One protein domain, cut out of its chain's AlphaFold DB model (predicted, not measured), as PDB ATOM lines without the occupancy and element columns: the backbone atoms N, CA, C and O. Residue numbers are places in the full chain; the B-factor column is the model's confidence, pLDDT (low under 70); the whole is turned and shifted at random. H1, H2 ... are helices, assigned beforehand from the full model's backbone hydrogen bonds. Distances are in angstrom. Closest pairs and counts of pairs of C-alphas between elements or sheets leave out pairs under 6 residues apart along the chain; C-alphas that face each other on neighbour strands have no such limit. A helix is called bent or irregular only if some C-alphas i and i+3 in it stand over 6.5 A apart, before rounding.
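This is residues 81 to 233 of the 234 residues of an uncharacterized protein of Streptococcus sp. (UniProt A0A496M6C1). A long helical hairpin, H3 and H4, forms the core, and H5, H6 and the long helix H8 pack on one side of it, with H8 crossing H4 and its last turns running out past the other helices. On the other side of the hairpin the short helix H1 packs across H4, while the little helix H2 is near the start of H5. The printed part has 153 residues, with eight named helices in the order H1 to H8 and no named strand, an all-helix domain. It is compact, with a radius of gyration of the C-alphas of 15.6 A, and it spans 45 by 40 by 30 A.

Residues 81 to 93 hold no named element. H1 is residues 94 to 99, beginning at C-alpha 94 (39.186, 35.006, 71.572); it is irregular, with C-alphas 95 and 98 7.6 A apart. H2 is residues 105 to 108. H3 is residues 115 to 138, 34.2 A long, and H4 is residues 142 to 160, 26.9 A long. H5, residues 165 to 180, measures 22.8 A, and H6, residues 183 to 195, 18.2 A. H7 is residues 199 to 202. H8, residues 207 to 231, is 36.4 A long and ends at C-alpha 231 (66.003, 32.963, 47.576).

H4 is the hub, touching six helices. It makes a hairpin with H3, at a shallow tilt of 9 degrees, opposite ways; their closest C-alphas, of Lys 136 and Thr 145, are 5.7 A apart. H8 touches H4 at 72 degrees, only just about perpendicular, with the C-alphas of Ile 151 and Ser 214 closest at 4.9 A. H6 touches H8 at a steep tilt of 47 degrees, opposite ways, closest at Leu 190 and Phe 217, 5.9 A between C-alphas. H5 touches H3 at a steep tilt of 52 degrees, the same way; the C-alphas of Thr 120 and Thr 176 are closest, at 5.9 A. H1 touches H4, closest at the C-alphas of Ser 99 and His 157, 5.3 A. H2 only just touches H5, and H7 only just touches H4, each with 3 pairs of C-alphas within 8 A. H3 and H8 are apart. In H3, H4, H5, H6 and H8 every O i to N i+4 pair is within hydrogen-bond range; in H1 0 of 2 are, but 2 of 3 O i to N i+3 pairs are, and H2 and H7 are too short for an O i to N i+4 pair.

The C-alphas farthest apart, of Asp 84 and Lys 200, are 46.3 A apart. The printed part has no cut. The link from H2 to H3 is short, and the other links between helices are tight. The mean pLDDT of the printed part is 93.9, and residues 232 to 233 are under 70.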
ATOM      1  N   VAL A  81      39.972  40.298  60.997       93.94
ATOM      2  CA  VAL A  81      39.874  40.616  59.566       93.94
ATOM      3  C   VAL A  81      38.505  40.212  59.027       93.94
ATOM      4  O   VAL A  81      38.115  39.045  59.044       93.94
ATOM      5  N   LYS A  82      37.764  41.188  58.505       92.50
ATOM      6  CA  LYS A  82      36.410  40.991  57.981       92.50
ATOM      7  C   LYS A  82      36.434  40.505  56.524       92.50
ATOM      8  O   LYS A  82      37.440  40.673  55.832       92.50
ATOM      9  N   PRO A  83      35.335  39.932  55.990       88.88
ATOM     10  CA  PRO A  83      35.326  39.362  54.634       88.88
ATOM     11  C   PRO A  83      35.574  40.365  53.499       88.88
ATOM     12  O   PRO A  83      35.848  39.970  52.369       88.88
ATOM     13  N   ASP A  84      35.417  41.663  53.754       89.00
ATOM     14  CA  ASP A  84      35.796  42.740  52.832       89.00
ATOM     15  C   ASP A  84      37.200  43.303  53.086       89.00
ATOM     16  O   ASP A  84      37.527  44.364  52.558       89.00
ATOM     17  N   LEU A  85      38.016  42.577  53.853       88.69
ATOM     18  CA  LEU A  85      39.383  42.912  54.249       88.69
ATOM     19  C   LEU A  85      39.491  44.129  55.172       88.69
ATOM     20  O   LEU A  85      40.593  44.615  55.418       88.69
ATOM     21  N   THR A  86      38.372  44.627  55.701       91.12
ATOM     22  CA  THR A  86      38.416  45.666  56.731       91.12
ATOM     23  C   THR A  86      38.793  45.072  58.082       91.12
ATOM     24  O   THR A  86      38.498  43.916  58.380       91.12
ATOM     25  N   SER A  87      39.459  45.870  58.908       93.56
ATOM     26  CA  SER A  87      39.760  45.516  60.290       93.56
ATOM     27  C   SER A  87      38.563  45.770  61.202       93.56
ATOM     28  O   SER A  87      37.810  46.730  61.017       93.56
ATOM     29  N   THR A  88      38.419  44.933  62.225       92.44
ATOM     30  CA  THR A  88      37.475  45.150  63.321       92.44
ATOM     31  C   THR A  88      37.719  46.495  64.011       92.44
ATOM     32  O   THR A  88      38.836  47.022  64.011       92.44
ATOM     33  N   LYS A  89      36.662  47.049  64.614       89.12
ATOM     34  CA  LYS A  89      36.736  48.276  65.423       89.12
ATOM     35  C   LYS A  89      37.398  48.013  66.777       89.12
ATOM     36  O   LYS A  89      38.181  48.839  67.228       89.12
ATOM     37  N   ASN A  90      37.089  46.863  67.375       90.62
ATOM     38  CA  ASN A  90      37.643  46.396  68.641       90.62
ATOM     39  C   ASN A  90      38.316  45.052  68.394       90.62
ATOM     40  O   ASN A  90      37.700  44.184  67.769       90.62
ATOM     41  N   LEU A  91      39.550  44.907  68.866       94.88
ATOM     42  CA  LEU A  91      40.284  43.651  68.774       94.88
ATOM     43  C   LEU A  91      39.549  42.556  69.558       94.88
ATOM     44  O   LEU A  91      39.103  42.786  70.679       94.88
ATOM     45  N   ASP A  92      39.417  41.390  68.939       94.19
ATOM     46  CA  ASP A  92      38.871  40.169  69.519       94.19
ATOM     47  C   ASP A  92      40.005  39.151  69.634       94.19
ATOM     48  O   ASP A  92      40.455  38.586  68.635       94.19
ATOM     49  N   PHE A  93      40.501  38.941  70.851       95.31
ATOM     50  CA  PHE A  93      41.583  37.995  71.109       95.31
ATOM     51  C   PHE A  93      41.082  36.555  71.274       95.31
ATOM     52  O   PHE A  93      41.894  35.628  71.301       95.31
ATOM     53  N   GLY A  94      39.766  36.327  71.352       93.62
ATOM     54  CA  GLY A  94      39.186  35.006  71.572       93.62
ATOM     55  C   GLY A  94      39.834  34.275  72.753       93.62
ATOM     56  O   GLY A  94      39.883  34.780  73.870       93.62
ATOM     57  N   GLU A  95      40.370  33.079  72.503       92.38
ATOM     58  CA  GLU A  95      41.053  32.266  73.525       92.38
ATOM     59  C   GLU A  95      42.361  32.892  74.045       92.38
ATOM     60  O   GLU A  95      42.857  32.473  75.090       92.38
ATOM     61  N   LEU A  96      42.919  33.890  73.351       95.62
ATOM     62  CA  LEU A  96      44.156  34.579  73.728       95.62
ATOM     63  C   LEU A  96      43.926  35.807  74.620       95.62
ATOM     64  O   LEU A  96      44.916  36.424  74.999       95.62
ATOM     65  N   GLU A  97      42.679  36.149  74.970       94.88
ATOM     66  CA  GLU A  97      42.320  37.353  75.748       94.88
ATOM     67  C   GLU A  97      43.170  37.525  77.017       94.88
ATOM     68  O   GLU A  97      43.649  38.621  77.290       94.88
ATOM     69  N   ASP A  98      43.440  36.435  77.739       93.75
ATOM     70  CA  ASP A  98      44.218  36.465  78.988       93.75
ATOM     71  C   ASP A  98      45.741  36.580  78.780       93.75
ATOM     72  O   ASP A  98      46.497  36.657  79.744       93.75
ATOM     73  N   SER A  99      46.212  36.576  77.532       94.06
ATOM     74  CA  SER A  99      47.647  36.631  77.200       94.06
ATOM     75  C   SER A  99      48.139  38.066  76.994       94.06
ATOM     76  O   SER A  99      49.341  38.309  76.944       94.06
ATOM     77  N   VAL A 100      47.228  39.032  76.861       93.69
ATOM     78  CA  VAL A 100      47.562  40.426  76.556       93.69
ATOM     79  C   VAL A 100      47.125  41.357  77.679       93.69
ATOM     80  O   VAL A 100      46.030  41.242  78.229       93.69
ATOM     81  N   ASN A 101      47.979  42.319  78.016       93.31
ATOM     82  CA  ASN A 101      47.623  43.372  78.955       93.31
ATOM     83  C   ASN A 101      46.816  44.463  78.228       93.31
ATOM     84  O   ASN A 101      47.220  44.964  77.185       93.31
ATOM     85  N   LYS A 102      45.655  44.846  78.769       92.50
ATOM     86  CA  LYS A 102      44.747  45.806  78.111       92.50
ATOM     87  C   LYS A 102      45.290  47.232  78.076       92.50
ATOM     88  O   LYS A 102      44.806  48.029  77.275       92.50
ATOM     89  N   ASP A 103      46.282  47.522  78.912       94.44
ATOM     90  CA  ASP A 103      46.916  48.835  79.011       94.44
ATOM     91  C   ASP A 103      48.057  49.034  77.991       94.44
ATOM     92  O   ASP A 103      48.604  50.131  77.897       94.44
ATOM     93  N   GLU A 104      48.407  48.011  77.197       96.50
ATOM     94  CA  GLU A 104      49.442  48.132  76.162       96.50
ATOM     95  C   GLU A 104      49.032  49.119  75.057       96.50
ATOM     96  O   GLU A 104      47.862  49.227  74.667       96.50
ATOM     97  N   PHE A 105      50.017  49.825  74.502       97.12
ATOM     98  CA  PHE A 105      49.828  50.883  73.510       97.12
ATOM     99  C   PHE A 105      49.062  50.387  72.281       97.12
ATOM    100  O   PHE A 105      48.119  51.034  71.835       97.12
ATOM    101  N   ILE A 106      49.425  49.217  71.743       97.25
ATOM    102  CA  ILE A 106      48.767  48.650  70.552       97.25
ATOM    103  C   ILE A 106      47.256  48.491  70.767       97.25
ATOM    104  O   ILE A 106      46.494  48.672  69.818       97.25
ATOM    105  N   ILE A 107      46.825  48.171  71.990       96.81
ATOM    106  CA  ILE A 107      45.417  47.946  72.337       96.81
ATOM    107  C   ILE A 107      44.719  49.273  72.623       96.81
ATOM    108  O   ILE A 107      43.688  49.567  72.016       96.81
ATOM    109  N   THR A 108      45.289  50.088  73.511       96.88
ATOM    110  CA  THR A 108      44.699  51.369  73.936       96.88
ATOM    111  C   THR A 108      44.591  52.369  72.781       96.88
ATOM    112  O   THR A 108      43.560  53.020  72.613       96.88
ATOM    113  N   GLU A 109      45.605  52.416  71.917       96.94
ATOM    114  CA  GLU A 109      45.684  53.316  70.766       96.94
ATOM    115  C   GLU A 109      45.265  52.649  69.448       96.94
ATOM    116  O   GLU A 109      45.374  53.251  68.380       96.94
ATOM    117  N   TYR A 110      44.704  51.435  69.484       97.38
ATOM    118  CA  TYR A 110      44.325  50.691  68.278       97.38
ATOM    119  C   TYR A 110      43.497  51.532  67.294       97.38
ATOM    120  O   TYR A 110      43.735  51.524  66.087       97.38
ATOM    121  N   SER A 111      42.538  52.314  67.802       95.50
ATOM    122  CA  SER A 111      41.669  53.169  66.985       95.50
ATOM    123  C   SER A 111      42.409  54.285  66.235       95.50
ATOM    124  O   SER A 111      41.941  54.693  65.164       95.50
ATOM    125  N   THR A 112      43.562  54.735  66.735       95.75
ATOM    126  CA  THR A 112      44.368  55.825  66.165       95.75
ATOM    127  C   THR A 112      45.398  55.324  65.150       95.75
ATOM    128  O   THR A 112      45.832  56.091  64.289       95.75
ATOM    129  N   LEU A 113      45.701  54.020  65.159       96.31
ATOM    130  CA  LEU A 113      46.570  53.372  64.176       96.31
ATOM    131  C   LEU A 113      46.029  53.484  62.742       96.31
ATOM    132  O   LEU A 113      44.815  53.544  62.487       96.31
ATOM    133  N   ASN A 114      46.948  53.476  61.775       95.62
ATOM    134  CA  ASN A 114      46.586  53.506  60.363       95.62
ATOM    135  C   ASN A 114      46.010  52.151  59.892       95.62
ATOM    136  O   ASN A 114      46.091  51.142  60.590       95.62
ATOM    137  N   GLN A 115      45.398  52.124  58.704       94.06
ATOM    138  CA  GLN A 115      44.716  50.924  58.196       94.06
ATOM    139  C   GLN A 115      45.655  49.729  57.987       94.06
ATOM    140  O   GLN A 115      45.262  48.600  58.260       94.06
ATOM    141  N   GLU A 116      46.888  49.962  57.539       96.06
ATOM    142  CA  GLU A 116      47.873  48.897  57.336       96.06
ATOM    143  C   GLU A 116      48.295  48.283  58.675       96.06
ATOM    144  O   GLU A 116      48.267  47.067  58.832       96.06
ATOM    145  N   GLN A 117      48.590  49.121  59.673       97.56
ATOM    146  CA  GLN A 117      48.917  48.679  61.030       97.56
ATOM    147  C   GLN A 117      47.770  47.870  61.645       97.56
ATOM    148  O   GLN A 117      47.995  46.770  62.146       97.56
ATOM    149  N   LYS A 118      46.535  48.383  61.558       97.94
ATOM    150  CA  LYS A 118      45.338  47.680  62.044       97.94
ATOM    151  C   LYS A 118      45.180  46.322  61.384       97.94
ATOM    152  O   LYS A 118      44.946  45.333  62.072       97.94
ATOM    153  N   TYR A 119      45.332  46.268  60.065       97.19
ATOM    154  CA  TYR A 119      45.242  45.027  59.312       97.19
ATOM    155  C   TYR A 119      46.323  44.030  59.742       97.19
ATOM    156  O   TYR A 119      46.002  42.879  60.022       97.19
ATOM    157  N   THR A 120      47.576  44.471  59.885       98.38
ATOM    158  CA  THR A 120      48.678  43.634  60.381       98.38
ATOM    159  C   THR A 120      48.372  43.036  61.753       98.38
ATOM    160  O   THR A 120      48.525  41.827  61.934       98.38
ATOM    161  N   ILE A 121      47.901  43.848  62.701       98.50
ATOM    162  CA  ILE A 121      47.543  43.385  64.049       98.50
ATOM    163  C   ILE A 121      46.393  42.371  63.981       98.50
ATOM    164  O   ILE A 121      46.470  41.305  64.585       98.50
ATOM    165  N   CYS A 122      45.354  42.660  63.190       98.12
ATOM    166  CA  CYS A 122      44.212  41.762  63.007       98.12
ATOM    167  C   CYS A 122      44.637  40.397  62.452       98.12
ATOM    168  O   CYS A 122      44.261  39.364  63.004       98.12
ATOM    169  N   VAL A 123      45.448  40.388  61.387       98.19
ATOM    170  CA  VAL A 123      45.970  39.151  60.789       98.19
ATOM    171  C   VAL A 123      46.815  38.385  61.802       98.19
ATOM    172  O   VAL A 123      46.690  37.167  61.885       98.19
ATOM    173  N   PHE A 124      47.642  39.079  62.585       98.62
ATOM    174  CA  PHE A 124      48.492  38.448  63.591       98.62
ATOM    175  C   PHE A 124      47.669  37.723  64.661       98.62
ATOM    176  O   PHE A 124      47.934  36.552  64.944       98.62
ATOM    177  N   ILE A 125      46.643  38.378  65.215       98.25
ATOM    178  CA  ILE A 125      45.758  37.775  66.223       98.25
ATOM    179  C   ILE A 125      45.017  36.575  65.626       98.25
ATOM    180  O   ILE A 125      45.128  35.465  66.150       98.25
ATOM    181  N   ASP A 126      44.323  36.763  64.498       97.19
ATOM    182  CA  ASP A 126      43.518  35.707  63.865       97.19
ATOM    183  C   ASP A 126      44.366  34.471  63.534       97.19
ATOM    184  O   ASP A 126      43.929  33.325  63.683       97.19
ATOM    185  N   LYS A 127      45.610  34.697  63.114       97.56
ATOM    186  CA  LYS A 127      46.549  33.638  62.765       97.56
ATOM    187  C   LYS A 127      47.064  32.875  63.981       97.56
ATOM    188  O   LYS A 127      47.180  31.657  63.892       97.56
ATOM    189  N   ASN A 128      47.323  33.538  65.108       97.88
ATOM    190  CA  ASN A 128      47.699  32.854  66.350       97.88
ATOM    191  C   ASN A 128      46.519  32.094  66.973       97.88
ATOM    192  O   ASN A 128      46.702  30.967  67.426       97.88
ATOM    193  N   ILE A 129      45.294  32.635  66.908       96.12
ATOM    194  CA  ILE A 129      44.076  31.897  67.296       96.12
ATOM    195  C   ILE A 129      43.940  30.625  66.453       96.12
ATOM    196  O   ILE A 129      43.614  29.557  66.975       96.12
ATOM    197  N   LYS A 130      44.198  30.725  65.144       94.75
ATOM    198  CA  LYS A 130      44.187  29.564  64.255       94.75
ATOM    199  C   LYS A 130      45.269  28.548  64.634       94.75
ATOM    200  O   LYS A 130      44.932  27.384  64.808       94.75
ATOM    201  N   LEU A 131      46.521  28.981  64.813       95.00
ATOM    202  CA  LEU A 131      47.623  28.100  65.228       95.00
ATOM    203  C   LEU A 131      47.290  27.341  66.518       95.00
ATOM    204  O   LEU A 131      47.501  26.134  66.586       95.00
ATOM    205  N   LEU A 132      46.713  28.026  67.509       93.75
ATOM    206  CA  LEU A 132      46.299  27.409  68.765       93.75
ATOM    207  C   LEU A 132      45.253  26.304  68.543       93.75
ATOM    208  O   LEU A 132      45.392  25.201  69.073       93.75
ATOM    209  N   LYS A 133      44.225  26.574  67.728       92.25
ATOM    210  CA  LYS A 133      43.174  25.595  67.396       92.25
ATOM    211  C   LYS A 133      43.718  24.403  66.615       92.25
ATOM    212  O   LYS A 133      43.374  23.265  66.927       92.25
ATOM    213  N   ASP A 134      44.569  24.655  65.627       91.19
ATOM    214  CA  ASP A 134      45.159  23.608  64.794       91.19
ATOM    215  C   ASP A 134      46.060  22.689  65.643       91.19
ATOM    216  O   ASP A 134      45.974  21.466  65.522       91.19
ATOM    217  N   CYS A 135      46.813  23.242  66.603       85.69
ATOM    218  CA  CYS A 135      47.592  22.453  67.563       85.69
ATOM    219  C   CYS A 135      46.704  21.588  68.473       85.69
ATOM    220  O   CYS A 135      46.963  20.391  68.610       85.69
ATOM    221  N   LYS A 136      45.628  22.156  69.041       87.44
ATOM    222  CA  LYS A 136      44.664  21.415  69.882       87.44
ATOM    223  C   LYS A 136      44.024  20.237  69.143       87.44
ATOM    224  O   LYS A 136      43.791  19.194  69.741       87.44
ATOM    225  N   ASN A 137      43.769  20.389  67.844       87.88
ATOM    226  CA  ASN A 137      43.184  19.331  67.017       87.88
ATOM    227  C   ASN A 137      44.199  18.261  66.588       87.88
ATOM    228  O   ASN A 137      43.809  17.139  66.269       87.88
ATOM    229  N   LYS A 138      45.489  18.606  66.533       87.44
ATOM    230  CA  LYS A 138      46.553  17.727  66.036       87.44
ATOM    231  C   LYS A 138      47.044  16.723  67.077       87.44
ATOM    232  O   LYS A 138      47.421  15.612  66.706       87.44
ATOM    233  N   TYR A 139      47.067  17.098  68.356       83.00
ATOM    234  CA  TYR A 139      47.672  16.292  69.415       83.00
ATOM    235  C   TYR A 139      46.631  15.744  70.391       83.00
ATOM    236  O   TYR A 139      45.920  16.493  71.050       83.00
ATOM    237  N   GLU A 140      46.607  14.418  70.557       83.38
ATOM    238  CA  GLU A 140      45.811  13.765  71.611       83.38
ATOM    239  C   GLU A 140      46.433  13.945  73.010       83.38
ATOM    240  O   GLU A 140      45.759  13.793  74.027       83.38
ATOM    241  N   SER A 141      47.733  14.252  73.074       88.38
ATOM    242  CA  SER A 141      48.468  14.430  74.328       88.38
ATOM    243  C   SER A 141      48.204  15.804  74.932       88.38
ATOM    244  O   SER A 141      48.693  16.811  74.421       88.38
ATOM    245  N   GLU A 142      47.520  15.827  76.075       89.62
ATOM    246  CA  GLU A 142      47.278  17.041  76.865       89.62
ATOM    247  C   GLU A 142      48.582  17.776  77.211       89.62
ATOM    248  O   GLU A 142      48.653  18.995  77.097       89.62
ATOM    249  N   LEU A 143      49.653  17.041  77.542       90.38
ATOM    250  CA  LEU A 143      50.955  17.634  77.860       90.38
ATOM    251  C   LEU A 143      51.526  18.443  76.687       90.38
ATOM    252  O   LEU A 143      52.035  19.544  76.884       90.38
ATOM    253  N   LEU A 144      51.460  17.888  75.472       90.56
ATOM    254  CA  LEU A 144      51.952  18.587  74.287       90.56
ATOM    255  C   LEU A 144      51.066  19.794  74.010       90.56
ATOM    256  O   LEU A 144      51.580  20.904  73.908       90.56
ATOM    257  N   THR A 145      49.750  19.593  73.967       91.44
ATOM    258  CA  THR A 145      48.771  20.653  73.708       91.44
ATOM    259  C   THR A 145      48.930  21.835  74.668       91.44
ATOM    260  O   THR A 145      48.972  22.976  74.212       91.44
ATOM    261  N   ASN A 146      49.129  21.579  75.963       91.69
ATOM    262  CA  ASN A 146      49.379  22.628  76.954       91.69
ATOM    263  C   ASN A 146      50.693  23.369  76.681       91.69
ATOM    264  O   ASN A 146      50.736  24.595  76.767       91.69
ATOM    265  N   LYS A 147      51.762  22.660  76.292       94.00
ATOM    266  CA  LYS A 147      53.038  23.311  75.968       94.00
ATOM    267  C   LYS A 147      52.939  24.199  74.725       94.00
ATOM    268  O   LYS A 147      53.456  25.314  74.750       94.00
ATOM    269  N   TYR A 148      52.260  23.735  73.673       93.81
ATOM    270  CA  TYR A 148      51.943  24.553  72.494       93.81
ATOM    271  C   TYR A 148      51.191  25.821  72.895       93.81
ATOM    272  O   TYR A 148      51.558  26.919  72.477       93.81
ATOM    273  N   GLU A 149      50.157  25.670  73.723       94.94
ATOM    274  CA  GLU A 149      49.343  26.786  74.187       94.94
ATOM    275  C   GLU A 149      50.173  27.810  74.970       94.94
ATOM    276  O   GLU A 149      50.120  28.993  74.641       94.94
ATOM    277  N   HIS A 150      50.992  27.375  75.931       95.50
ATOM    278  CA  HIS A 150      51.864  28.273  76.693       95.50
ATOM    279  C   HIS A 150      52.845  29.038  75.795       95.50
ATOM    280  O   HIS A 150      52.987  30.247  75.950       95.50
ATOM    281  N   ILE A 151      53.466  28.367  74.818       96.62
ATOM    282  CA  ILE A 151      54.387  29.017  73.875       96.62
ATOM    283  C   ILE A 151      53.669  30.081  73.034       96.62
ATOM    284  O   ILE A 151      54.176  31.189  72.896       96.62
ATOM    285  N   ILE A 152      52.492  29.770  72.479       97.19
ATOM    286  CA  ILE A 152      51.741  30.722  71.645       97.19
ATOM    287  C   ILE A 152      51.265  31.917  72.481       97.19
ATOM    288  O   ILE A 152      51.350  33.053  72.018       97.19
ATOM    289  N   ARG A 153      50.771  31.680  73.702       97.38
ATOM    290  CA  ARG A 153      50.310  32.747  74.601       97.38
ATOM    291  C   ARG A 153      51.444  33.693  74.983       97.38
ATOM    292  O   ARG A 153      51.261  34.900  74.870       97.38
ATOM    293  N   ASP A 154      52.598  33.156  75.370       97.75
ATOM    294  CA  ASP A 154      53.790  33.947  75.699       97.75
ATOM    295  C   ASP A 154      54.313  34.722  74.478       97.75
ATOM    296  O   ASP A 154      54.570  35.918  74.558       97.75
ATOM    297  N   PHE A 155      54.348  34.095  73.300       98.06
ATOM    298  CA  PHE A 155      54.729  34.782  72.065       98.06
ATOM    299  C   PHE A 155      53.798  35.959  71.730       98.06
ATOM    300  O   PHE A 155      54.246  37.036  71.331       98.06
ATOM    301  N   VAL A 156      52.484  35.764  71.877       98.25
ATOM    302  CA  VAL A 156      51.493  36.825  71.662       98.25
ATOM    303  C   VAL A 156      51.645  37.919  72.714       98.25
ATOM    304  O   VAL A 156      51.596  39.091  72.354       98.25
ATOM    305  N   HIS A 157      51.874  37.557  73.976       97.62
ATOM    306  CA  HIS A 157      52.164  38.505  75.047       97.62
ATOM    307  C   HIS A 157      53.338  39.425  74.675       97.62
ATOM    308  O   HIS A 157      53.171  40.646  74.619       97.62
ATOM    309  N   ASP A 158      54.480  38.839  74.312       96.94
ATOM    310  CA  ASP A 158      55.704  39.567  73.959       96.94
ATOM    311  C   ASP A 158      55.515  40.487  72.742       96.94
ATOM    312  O   ASP A 158      56.081  41.581  72.684       96.94
ATOM    313  N   MET A 159      54.687  40.081  71.775       97.62
ATOM    314  CA  MET A 159      54.365  40.903  70.603       97.62
ATOM    315  C   MET A 159      53.452  42.087  70.931       97.62
ATOM    316  O   MET A 159      53.445  43.065  70.189       97.62
ATOM    317  N   PHE A 160      52.675  42.039  72.012       97.88
ATOM    318  CA  PHE A 160      51.834  43.166  72.431       97.88
ATOM    319  C   PHE A 160      52.507  44.074  73.462       97.88
ATOM    320  O   PHE A 160      52.093  45.226  73.585       97.88
ATOM    321  N   LEU A 161      53.560  43.598  74.131       95.81
ATOM    322  CA  LEU A 161      54.305  44.337  75.147       95.81
ATOM    323  C   LEU A 161      54.984  45.579  74.543       95.81
ATOM    324  O   LEU A 161      56.027  45.506  73.883       95.81
ATOM    325  N   SER A 162      54.332  46.726  74.724       95.62
ATOM    326  CA  SER A 162      54.743  48.035  74.229       95.62
ATOM    327  C   SER A 162      53.933  49.132  74.919       95.62
ATOM    328  O   SER A 162      52.729  49.259  74.702       95.62
ATOM    329  N   LEU A 163      54.598  49.983  75.700       93.69
ATOM    330  CA  LEU A 163      53.939  51.121  76.359       93.69
ATOM    331  C   LEU A 163      54.123  52.424  75.572       93.69
ATOM    332  O   LEU A 163      53.371  53.382  75.761       93.69
ATOM    333  N   GLU A 164      55.103  52.461  74.666       94.88
ATOM    334  CA  GLU A 164      55.432  53.644  73.875       94.88
ATOM    335  C   GLU A 164      55.210  53.441  72.363       94.88
ATOM    336  O   GLU A 164      55.421  52.343  71.839       94.88
ATOM    337  N   PRO A 165      54.898  54.517  71.606       95.12
ATOM    338  CA  PRO A 165      54.644  54.432  70.165       95.12
ATOM    339  C   PRO A 165      55.765  53.751  69.370       95.12
ATOM    340  O   PRO A 165      55.507  52.981  68.450       95.12
ATOM    341  N   LYS A 166      57.030  54.015  69.723       95.88
ATOM    342  CA  LYS A 166      58.190  53.464  69.008       95.88
ATOM    343  C   LYS A 166      58.348  51.959  69.232       95.88
ATOM    344  O   LYS A 166      58.774  51.245  68.324       95.88
ATOM    345  N   GLU A 167      58.034  51.486  70.433       96.12
ATOM    346  CA  GLU A 167      58.034  50.058  70.758       96.12
ATOM    347  C   GLU A 167      56.912  49.363  69.993       96.12
ATOM    348  O   GLU A 167      57.173  48.399  69.276       96.12
ATOM    349  N   ALA A 168      55.706  49.937  70.031       97.06
ATOM    350  CA  ALA A 168      54.555  49.438  69.290       97.06
ATOM    351  C   ALA A 168      54.832  49.364  67.780       97.06
ATOM    352  O   ALA A 168      54.535  48.359  67.139       97.06
ATOM    353  N   GLU A 169      55.472  50.379  67.191       97.25
ATOM    354  CA  GLU A 169      55.884  50.343  65.783       97.25
ATOM    355  C   GLU A 169      56.840  49.187  65.464       97.25
ATOM    356  O   GLU A 169      56.757  48.602  64.381       97.25
ATOM    357  N   ASN A 170      57.763  48.858  66.369       97.38
ATOM    358  CA  ASN A 170      58.671  47.729  66.178       97.38
ATOM    359  C   ASN A 170      57.935  46.397  66.301       97.38
ATOM    360  O   ASN A 170      58.142  45.517  65.466       97.38
ATOM    361  N   GLN A 171      57.029  46.275  67.270       98.12
ATOM    362  CA  GLN A 171      56.220  45.073  67.413       98.12
ATOM    363  C   GLN A 171      55.300  44.849  66.215       98.12
ATOM    364  O   GLN A 171      55.257  43.750  65.669       98.12
ATOM    365  N   ILE A 172      54.660  45.897  65.691       98.31
ATOM    366  CA  ILE A 172      53.842  45.787  64.477       98.31
ATOM    367  C   ILE A 172      54.699  45.346  63.275       98.31
ATOM    368  O   ILE A 172      54.241  44.557  62.450       98.31
ATOM    369  N   LYS A 173      55.967  45.773  63.172       97.94
ATOM    370  CA  LYS A 173      56.884  45.258  62.133       97.94
ATOM    371  C   LYS A 173      57.192  43.770  62.326       97.94
ATOM    372  O   LYS A 173      57.212  43.037  61.337       97.94
ATOM    373  N   ASN A 174      57.389  43.318  63.563       98.25
ATOM    374  CA  ASN A 174      57.576  41.898  63.869       98.25
ATOM    375  C   ASN A 174      56.324  41.080  63.511       98.25
ATOM    376  O   ASN A 174      56.434  40.046  62.847       98.25
ATOM    377  N   MET A 175      55.130  41.587  63.832       98.62
ATOM    378  CA  MET A 175      53.857  40.994  63.410       98.62
ATOM    379  C   MET A 175      53.760  40.896  61.881       98.62
ATOM    380  O   MET A 175      53.338  39.865  61.363       98.62
ATOM    381  N   THR A 176      54.203  41.914  61.132       98.19
ATOM    382  CA  THR A 176      54.268  41.853  59.660       98.19
ATOM    383  C   THR A 176      55.166  40.711  59.180       98.19
ATOM    384  O   THR A 176      54.776  39.962  58.283       98.19
ATOM    385  N   VAL A 177      56.354  40.543  59.772       97.94
ATOM    386  CA  VAL A 177      57.265  39.430  59.444       97.94
ATOM    387  C   VAL A 177      56.579  38.087  59.697       97.94
ATOM    388  O   VAL A 177      56.506  37.258  58.791       97.94
ATOM    389  N   PHE A 178      55.991  37.906  60.880       98.50
ATOM    390  CA  PHE A 178      55.252  36.696  61.236       98.50
ATOM    391  C   PHE A 178      54.085  36.410  60.277       98.50
ATOM    392  O   PHE A 178      53.863  35.275  59.840       98.50
ATOM    393  N   ASN A 179      53.335  37.446  59.899       98.19
ATOM    394  CA  ASN A 179      52.184  37.331  59.009       98.19
ATOM    395  C   ASN A 179      52.566  36.837  57.610       98.19
ATOM    396  O   ASN A 179      51.788  36.089  57.015       98.19
ATOM    397  N   ASN A 180      53.770  37.161  57.137       97.25
ATOM    398  CA  ASN A 180      54.270  36.748  55.826       97.25
ATOM    399  C   ASN A 180      54.722  35.279  55.748       97.25
ATOM    400  O   ASN A 180      54.892  34.750  54.650       97.25
ATOM    401  N   ILE A 181      54.904  34.595  56.879       97.44
ATOM    402  CA  ILE A 181      55.260  33.167  56.907       97.44
ATOM    403  C   ILE A 181      53.986  32.337  56.728       97.44
ATOM    404  O   ILE A 181      52.973  32.636  57.342       97.44
ATOM    405  N   LYS A 182      53.957  31.282  55.913       95.44
ATOM    406  CA  LYS A 182      52.731  30.466  55.792       95.44
ATOM    407  C   LYS A 182      52.407  29.739  57.109       95.44
ATOM    408  O   LYS A 182      53.314  29.365  57.846       95.44
ATOM    409  N   THR A 183      51.120  29.544  57.416       94.56
ATOM    410  CA  THR A 183      50.683  28.927  58.687       94.56
ATOM    411  C   THR A 183      51.251  27.518  58.882       94.56
ATOM    412  O   THR A 183      51.786  27.240  59.946       94.56
ATOM    413  N   ASP A 184      51.258  26.681  57.840       94.12
ATOM    414  CA  ASP A 184      51.841  25.328  57.859       94.12
ATOM    415  C   ASP A 184      53.342  25.328  58.200       94.12
ATOM    416  O   ASP A 184      53.863  24.398  58.814       94.12
ATOM    417  N   LYS A 185      54.057  26.393  57.824       96.06
ATOM    418  CA  LYS A 185      55.470  26.571  58.170       96.06
ATOM    419  C   LYS A 185      55.662  26.980  59.618       96.06
ATOM    420  O   LYS A 185      56.555  26.447  60.262       96.06
ATOM    421  N   LEU A 186      54.820  27.869  60.138       97.00
ATOM    422  CA  LEU A 186      54.839  28.215  61.561       97.00
ATOM    423  C   LEU A 186      54.529  26.991  62.430       97.00
ATOM    424  O   LEU A 186      55.233  26.761  63.407       97.00
ATOM    425  N   GLU A 187      53.551  26.171  62.037       94.88
ATOM    426  CA  GLU A 187      53.252  24.897  62.704       94.88
ATOM    427  C   GLU A 187      54.469  23.967  62.718       94.88
ATOM    428  O   GLU A 187      54.850  23.478  63.775       94.88
ATOM    429  N   SER A 188      55.125  23.774  61.569       95.38
ATOM    430  CA  SER A 188      56.333  22.941  61.480       95.38
ATOM    431  C   SER A 188      57.471  23.464  62.359       95.38
ATOM    432  O   SER A 188      58.164  22.674  62.989       95.38
ATOM    433  N   ILE A 189      57.675  24.783  62.415       97.19
ATOM    434  CA  ILE A 189      58.711  25.387  63.262       97.19
ATOM    435  C   ILE A 189      58.391  25.159  64.741       97.19
ATOM    436  O   ILE A 189      59.287  24.850  65.526       97.19
ATOM    437  N   LEU A 190      57.123  25.295  65.127       95.62
ATOM    438  CA  LEU A 190      56.682  25.066  66.498       95.62
ATOM    439  C   LEU A 190      56.807  23.586  66.894       95.62
ATOM    440  O   LEU A 190      57.270  23.288  67.995       95.62
ATOM    441  N   ASP A 191      56.491  22.666  65.978       94.94
ATOM    442  CA  ASP A 191      56.747  21.232  66.149       94.94
ATOM    443  C   ASP A 191      58.226  20.938  66.378       94.94
ATOM    444  O   ASP A 191      58.572  20.207  67.305       94.94
ATOM    445  N   ASP A 192      59.108  21.515  65.564       96.44
ATOM    446  CA  ASP A 192      60.547  21.314  65.702       96.44
ATOM    447  C   ASP A 192      61.057  21.832  67.051       96.44
ATOM    448  O   ASP A 192      61.888  21.185  67.691       96.44
ATOM    449  N   VAL A 193      60.548  22.972  67.528       96.12
ATOM    450  CA  VAL A 193      60.893  23.497  68.858       96.12
ATOM    451  C   VAL A 193      60.476  22.518  69.950       96.12
ATOM    452  O   VAL A 193      61.299  22.171  70.795       96.12
ATOM    453  N   ILE A 194      59.236  22.029  69.913       92.88
ATOM    454  CA  ILE A 194      58.694  21.137  70.946       92.88
ATOM    455  C   ILE A 194      59.357  19.760  70.924       92.88
ATOM    456  O   ILE A 194      59.697  19.232  71.981       92.88
ATOM    457  N   ASN A 195      59.618  19.203  69.743       92.50
ATOM    458  CA  ASN A 195      60.302  17.917  69.593       92.50
ATOM    459  C   ASN A 195      61.747  17.943  70.116       92.50
ATOM    460  O   ASN A 195      62.292  16.898  70.472       92.50
ATOM    461  N   ASN A 196      62.360  19.126  70.185       94.50
ATOM    462  CA  ASN A 196      63.697  19.316  70.740       94.50
ATOM    463  C   ASN A 196      63.700  19.568  72.259       94.50
ATOM    464  O   ASN A 196      64.775  19.654  72.860       94.50
ATOM    465  N   LEU A 197      62.532  19.667  72.904       93.69
ATOM    466  CA  LEU A 197      62.447  19.795  74.354       93.69
ATOM    467  C   LEU A 197      62.714  18.453  75.039       93.69
ATOM    468  O   LEU A 197      62.211  17.397  74.657       93.69
ATOM    469  N   THR A 198      63.470  18.496  76.132       92.75
ATOM    470  CA  THR A 198      63.568  17.345  77.035       92.75
ATOM    471  C   THR A 198      62.237  17.114  77.755       92.75
ATOM    472  O   THR A 198      61.475  18.050  77.985       92.75
ATOM    473  N   VAL A 199      61.994  15.887  78.233       89.69
ATOM    474  CA  VAL A 199      60.817  15.572  79.071       89.69
ATOM    475  C   VAL A 199      60.703  16.520  80.270       89.69
ATOM    476  O   VAL A 199      59.604  16.930  80.630       89.69
ATOM    477  N   LYS A 200      61.838  16.917  80.862       92.31
ATOM    478  CA  LYS A 200      61.855  17.894  81.953       92.31
ATOM    479  C   LYS A 200      61.312  19.252  81.501       92.31
ATOM    480  O   LYS A 200      60.494  19.810  82.208       92.31
ATOM    481  N   GLN A 201      61.750  19.763  80.350       91.94
ATOM    482  CA  GLN A 201      61.282  21.050  79.814       91.94
ATOM    483  C   GLN A 201      59.819  20.996  79.357       91.94
ATOM    484  O   GLN A 201      59.098  21.976  79.493       91.94
ATOM    485  N   LEU A 202      59.356  19.845  78.860       91.50
ATOM    486  CA  LEU A 202      57.943  19.641  78.536       91.50
ATOM    487  C   LEU A 202      57.047  19.745  79.778       91.50
ATOM    488  O   LEU A 202      55.959  20.297  79.690       91.50
ATOM    489  N   LEU A 203      57.511  19.257  80.930       91.31
ATOM    490  CA  LEU A 203      56.780  19.314  82.202       91.31
ATOM    491  C   LEU A 203      57.014  20.611  82.995       91.31
ATOM    492  O   LEU A 203      56.393  20.803  84.036       91.31
ATOM    493  N   ASP A 204      57.939  21.458  82.549       91.50
ATOM    494  CA  ASP A 204      58.320  22.686  83.240       91.50
ATOM    495  C   ASP A 204      57.554  23.877  82.662       91.50
ATOM    496  O   ASP A 204      57.815  24.312  81.537       91.50
ATOM    497  N   ASP A 205      56.582  24.360  83.427       89.19
ATOM    498  CA  ASP A 205      55.759  25.528  83.109       89.19
ATOM    499  C   ASP A 205      56.251  26.802  83.820       89.19
ATOM    500  O   ASP A 205      55.497  27.759  83.945       89.19
ATOM    501  N   ASP A 206      57.506  26.839  84.293       92.81
ATOM    502  CA  ASP A 206      58.124  28.088  84.753       92.81
ATOM    503  C   ASP A 206      58.158  29.125  83.621       92.81
ATOM    504  O   ASP A 206      58.610  28.827  82.507       92.81
ATOM    505  N   ASP A 207      57.750  30.357  83.931       89.50
ATOM    506  CA  ASP A 207      57.667  31.462  82.970       89.50
ATOM    507  C   ASP A 207      58.985  31.665  82.207       89.50
ATOM    508  O   ASP A 207      58.976  31.904  81.001       89.50
ATOM    509  N   ASN A 208      60.151  31.485  82.847       91.69
ATOM    510  CA  ASN A 208      61.430  31.634  82.144       91.69
ATOM    511  C   ASN A 208      61.679  30.501  81.146       91.69
ATOM    512  O   ASN A 208      62.351  30.707  80.130       91.69
ATOM    513  N   THR A 209      61.224  29.286  81.451       91.94
ATOM    514  CA  THR A 209      61.345  28.139  80.544       91.94
ATOM    515  C   THR A 209      60.408  28.314  79.352       91.94
ATOM    516  O   THR A 209      60.836  28.098  78.211       91.94
ATOM    517  N   ILE A 210      59.174  28.770  79.588       95.19
ATOM    518  CA  ILE A 210      58.222  29.094  78.521       95.19
ATOM    519  C   ILE A 210      58.764  30.221  77.644       95.19
ATOM    520  O   ILE A 210      58.913  30.012  76.440       95.19
ATOM    521  N   ASN A 211      59.187  31.339  78.236       95.50
ATOM    522  CA  ASN A 211      59.677  32.493  77.490       95.50
ATOM    523  C   ASN A 211      60.917  32.174  76.641       95.50
ATOM    524  O   ASN A 211      61.022  32.585  75.487       95.50
ATOM    525  N   LYS A 212      61.855  31.362  77.149       95.75
ATOM    526  CA  LYS A 212      62.995  30.888  76.339       95.75
ATOM    527  C   LYS A 212      62.551  30.060  75.140       95.75
ATOM    528  O   LYS A 212      63.134  30.171  74.064       95.75
ATOM    529  N   THR A 213      61.548  29.212  75.332       96.19
ATOM    530  CA  THR A 213      61.048  28.315  74.287       96.19
ATOM    531  C   THR A 213      60.254  29.086  73.232       96.19
ATOM    532  O   THR A 213      60.444  28.876  72.036       96.19
ATOM    533  N   SER A 214      59.429  30.035  73.666       97.44
ATOM    534  CA  SER A 214      58.717  30.992  72.820       97.44
ATOM    535  C   SER A 214      59.668  31.865  72.002       97.44
ATOM    536  O   SER A 214      59.555  31.940  70.776       97.44
ATOM    537  N   ASN A 215      60.716  32.396  72.633       97.44
ATOM    538  CA  ASN A 215      61.772  33.109  71.924       97.44
ATOM    539  C   ASN A 215      62.484  32.225  70.893       97.44
ATOM    540  O   ASN A 215      62.765  32.682  69.786       97.44
ATOM    541  N   GLN A 216      62.741  30.950  71.203       97.75
ATOM    542  CA  GLN A 216      63.317  30.020  70.228       97.75
ATOM    543  C   GLN A 216      62.392  29.811  69.021       97.75
ATOM    544  O   GLN A 216      62.866  29.798  67.884       97.75
ATOM    545  N   PHE A 217      61.082  29.677  69.251       98.12
ATOM    546  CA  PHE A 217      60.084  29.620  68.182       98.12
ATOM    547  C   PHE A 217      60.144  30.864  67.292       98.12
ATOM    548  O   PHE A 217      60.244  30.741  66.068       98.12
ATOM    549  N   TRP A 218      60.174  32.052  67.894       98.25
ATOM    550  CA  TRP A 218      60.239  33.295  67.139       98.25
ATOM    551  C   TRP A 218      61.543  33.454  66.345       98.25
ATOM    552  O   TRP A 218      61.511  33.796  65.161       98.25
ATOM    553  N   LEU A 219      62.693  33.148  66.950       98.00
ATOM    554  CA  LEU A 219      63.991  33.208  66.273       98.00
ATOM    555  C   LEU A 219      64.048  32.261  65.069       98.00
ATOM    556  O   LEU A 219      64.479  32.665  63.991       98.00
ATOM    557  N   ASN A 220      63.531  31.037  65.212       98.19
ATOM    558  CA  ASN A 220      63.445  30.093  64.100       98.19
ATOM    559  C   ASN A 220      62.529  30.612  62.973       98.19
ATOM    560  O   ASN A 220      62.825  30.412  61.792       98.19
ATOM    561  N   ALA A 221      61.432  31.295  63.319       97.44
ATOM    562  CA  ALA A 221      60.535  31.921  62.349       97.44
ATOM    563  C   ALA A 221      61.213  33.070  61.583       97.44
ATOM    564  O   ALA A 221      61.083  33.149  60.358       97.44
ATOM    565  N   ILE A 222      61.987  33.917  62.269       96.81
ATOM    566  CA  ILE A 222      62.794  34.966  61.630       96.81
ATOM    567  C   ILE A 222      63.831  34.353  60.684       96.81
ATOM    568  O   ILE A 222      63.949  34.790  59.537       96.81
ATOM    569  N   ASP A 223      64.563  33.335  61.137       96.75
ATOM    570  CA  ASP A 223      65.582  32.662  60.330       96.75
ATOM    571  C   ASP A 223      64.986  32.060  59.054       96.75
ATOM    572  O   ASP A 223      65.571  32.180  57.975       96.75
ATOM    573  N   TYR A 224      63.806  31.444  59.159       96.44
ATOM    574  CA  TYR A 224      63.056  30.956  58.004       96.44
ATOM    575  C   TYR A 224      62.696  32.097  57.044       96.44
ATOM    576  O   TYR A 224      62.974  32.017  55.848       96.44
ATOM    577  N   TYR A 225      62.108  33.177  57.566       94.69
ATOM    578  CA  TYR A 225      61.679  34.319  56.759       94.69
ATOM    579  C   TYR A 225      62.841  34.967  55.994       94.69
ATOM    580  O   TYR A 225      62.710  35.279  54.809       94.69
ATOM    581  N   ASN A 226      63.989  35.140  56.651       93.88
ATOM    582  CA  ASN A 226      65.170  35.739  56.036       93.88
ATOM    583  C   ASN A 226      65.725  34.871  54.899       93.88
ATOM    584  O   ASN A 226      65.999  35.398  53.821       93.88
ATOM    585  N   LYS A 227      65.809  33.548  55.095       92.56
ATOM    586  CA  LYS A 227      66.269  32.607  54.058       92.56
ATOM    587  C   LYS A 227      65.364  32.616  52.825       92.56
ATOM    588  O   LYS A 227      65.856  32.675  51.703       92.56
ATOM    589  N   GLU A 228      64.046  32.608  53.020       88.12
ATOM    590  CA  GLU A 228      63.083  32.670  51.911       88.12
ATOM    591  C   GLU A 228      63.217  33.974  51.112       88.12
ATOM    592  O   GLU A 228      63.180  33.968  49.879       88.12
ATOM    593  N   LYS A 229      63.421  35.099  51.802       83.81
ATOM    594  CA  LYS A 229      63.594  36.403  51.159       83.81
ATOM    595  C   LYS A 229      64.866  36.476  50.311       83.81
ATOM    596  O   LYS A 229      64.845  37.110  49.260       83.81
ATOM    597  N   GLU A 230      65.957  35.851  50.746       78.75
ATOM    598  CA  GLU A 230      67.193  35.760  49.958       78.75
ATOM    599  C   GLU A 230      66.959  34.966  48.667       78.75
ATOM    600  O   GLU A 230      67.277  35.456  47.589       78.75
ATOM    601  N   THR A 231      66.278  33.818  48.747       70.88
ATOM    602  CA  THR A 231      66.003  32.963  47.576       70.88
ATOM    603  C   THR A 231      65.028  33.544  46.546       70.88
ATOM    604  O   THR A 231      64.947  33.032  45.436       70.88
ATOM    605  N   GLN A 232      64.264  34.586  46.892       64.00
ATOM    606  CA  GLN A 232      63.335  35.262  45.970       64.00
ATOM    607  C   GLN A 232      63.964  36.450  45.226       64.00
ATOM    608  O   GLN A 232      63.330  36.998  44.326       64.00
ATOM    609  N   ASN A 233      65.171  36.874  45.618       57.41
ATOM    610  CA  ASN A 233      65.890  37.987  44.989       57.41
ATOM    611  C   ASN A 233      66.971  37.533  43.986       57.41
ATOM    612  O   ASN A 233      67.652  38.397  43.429       57.41
TER     613      ASN A 233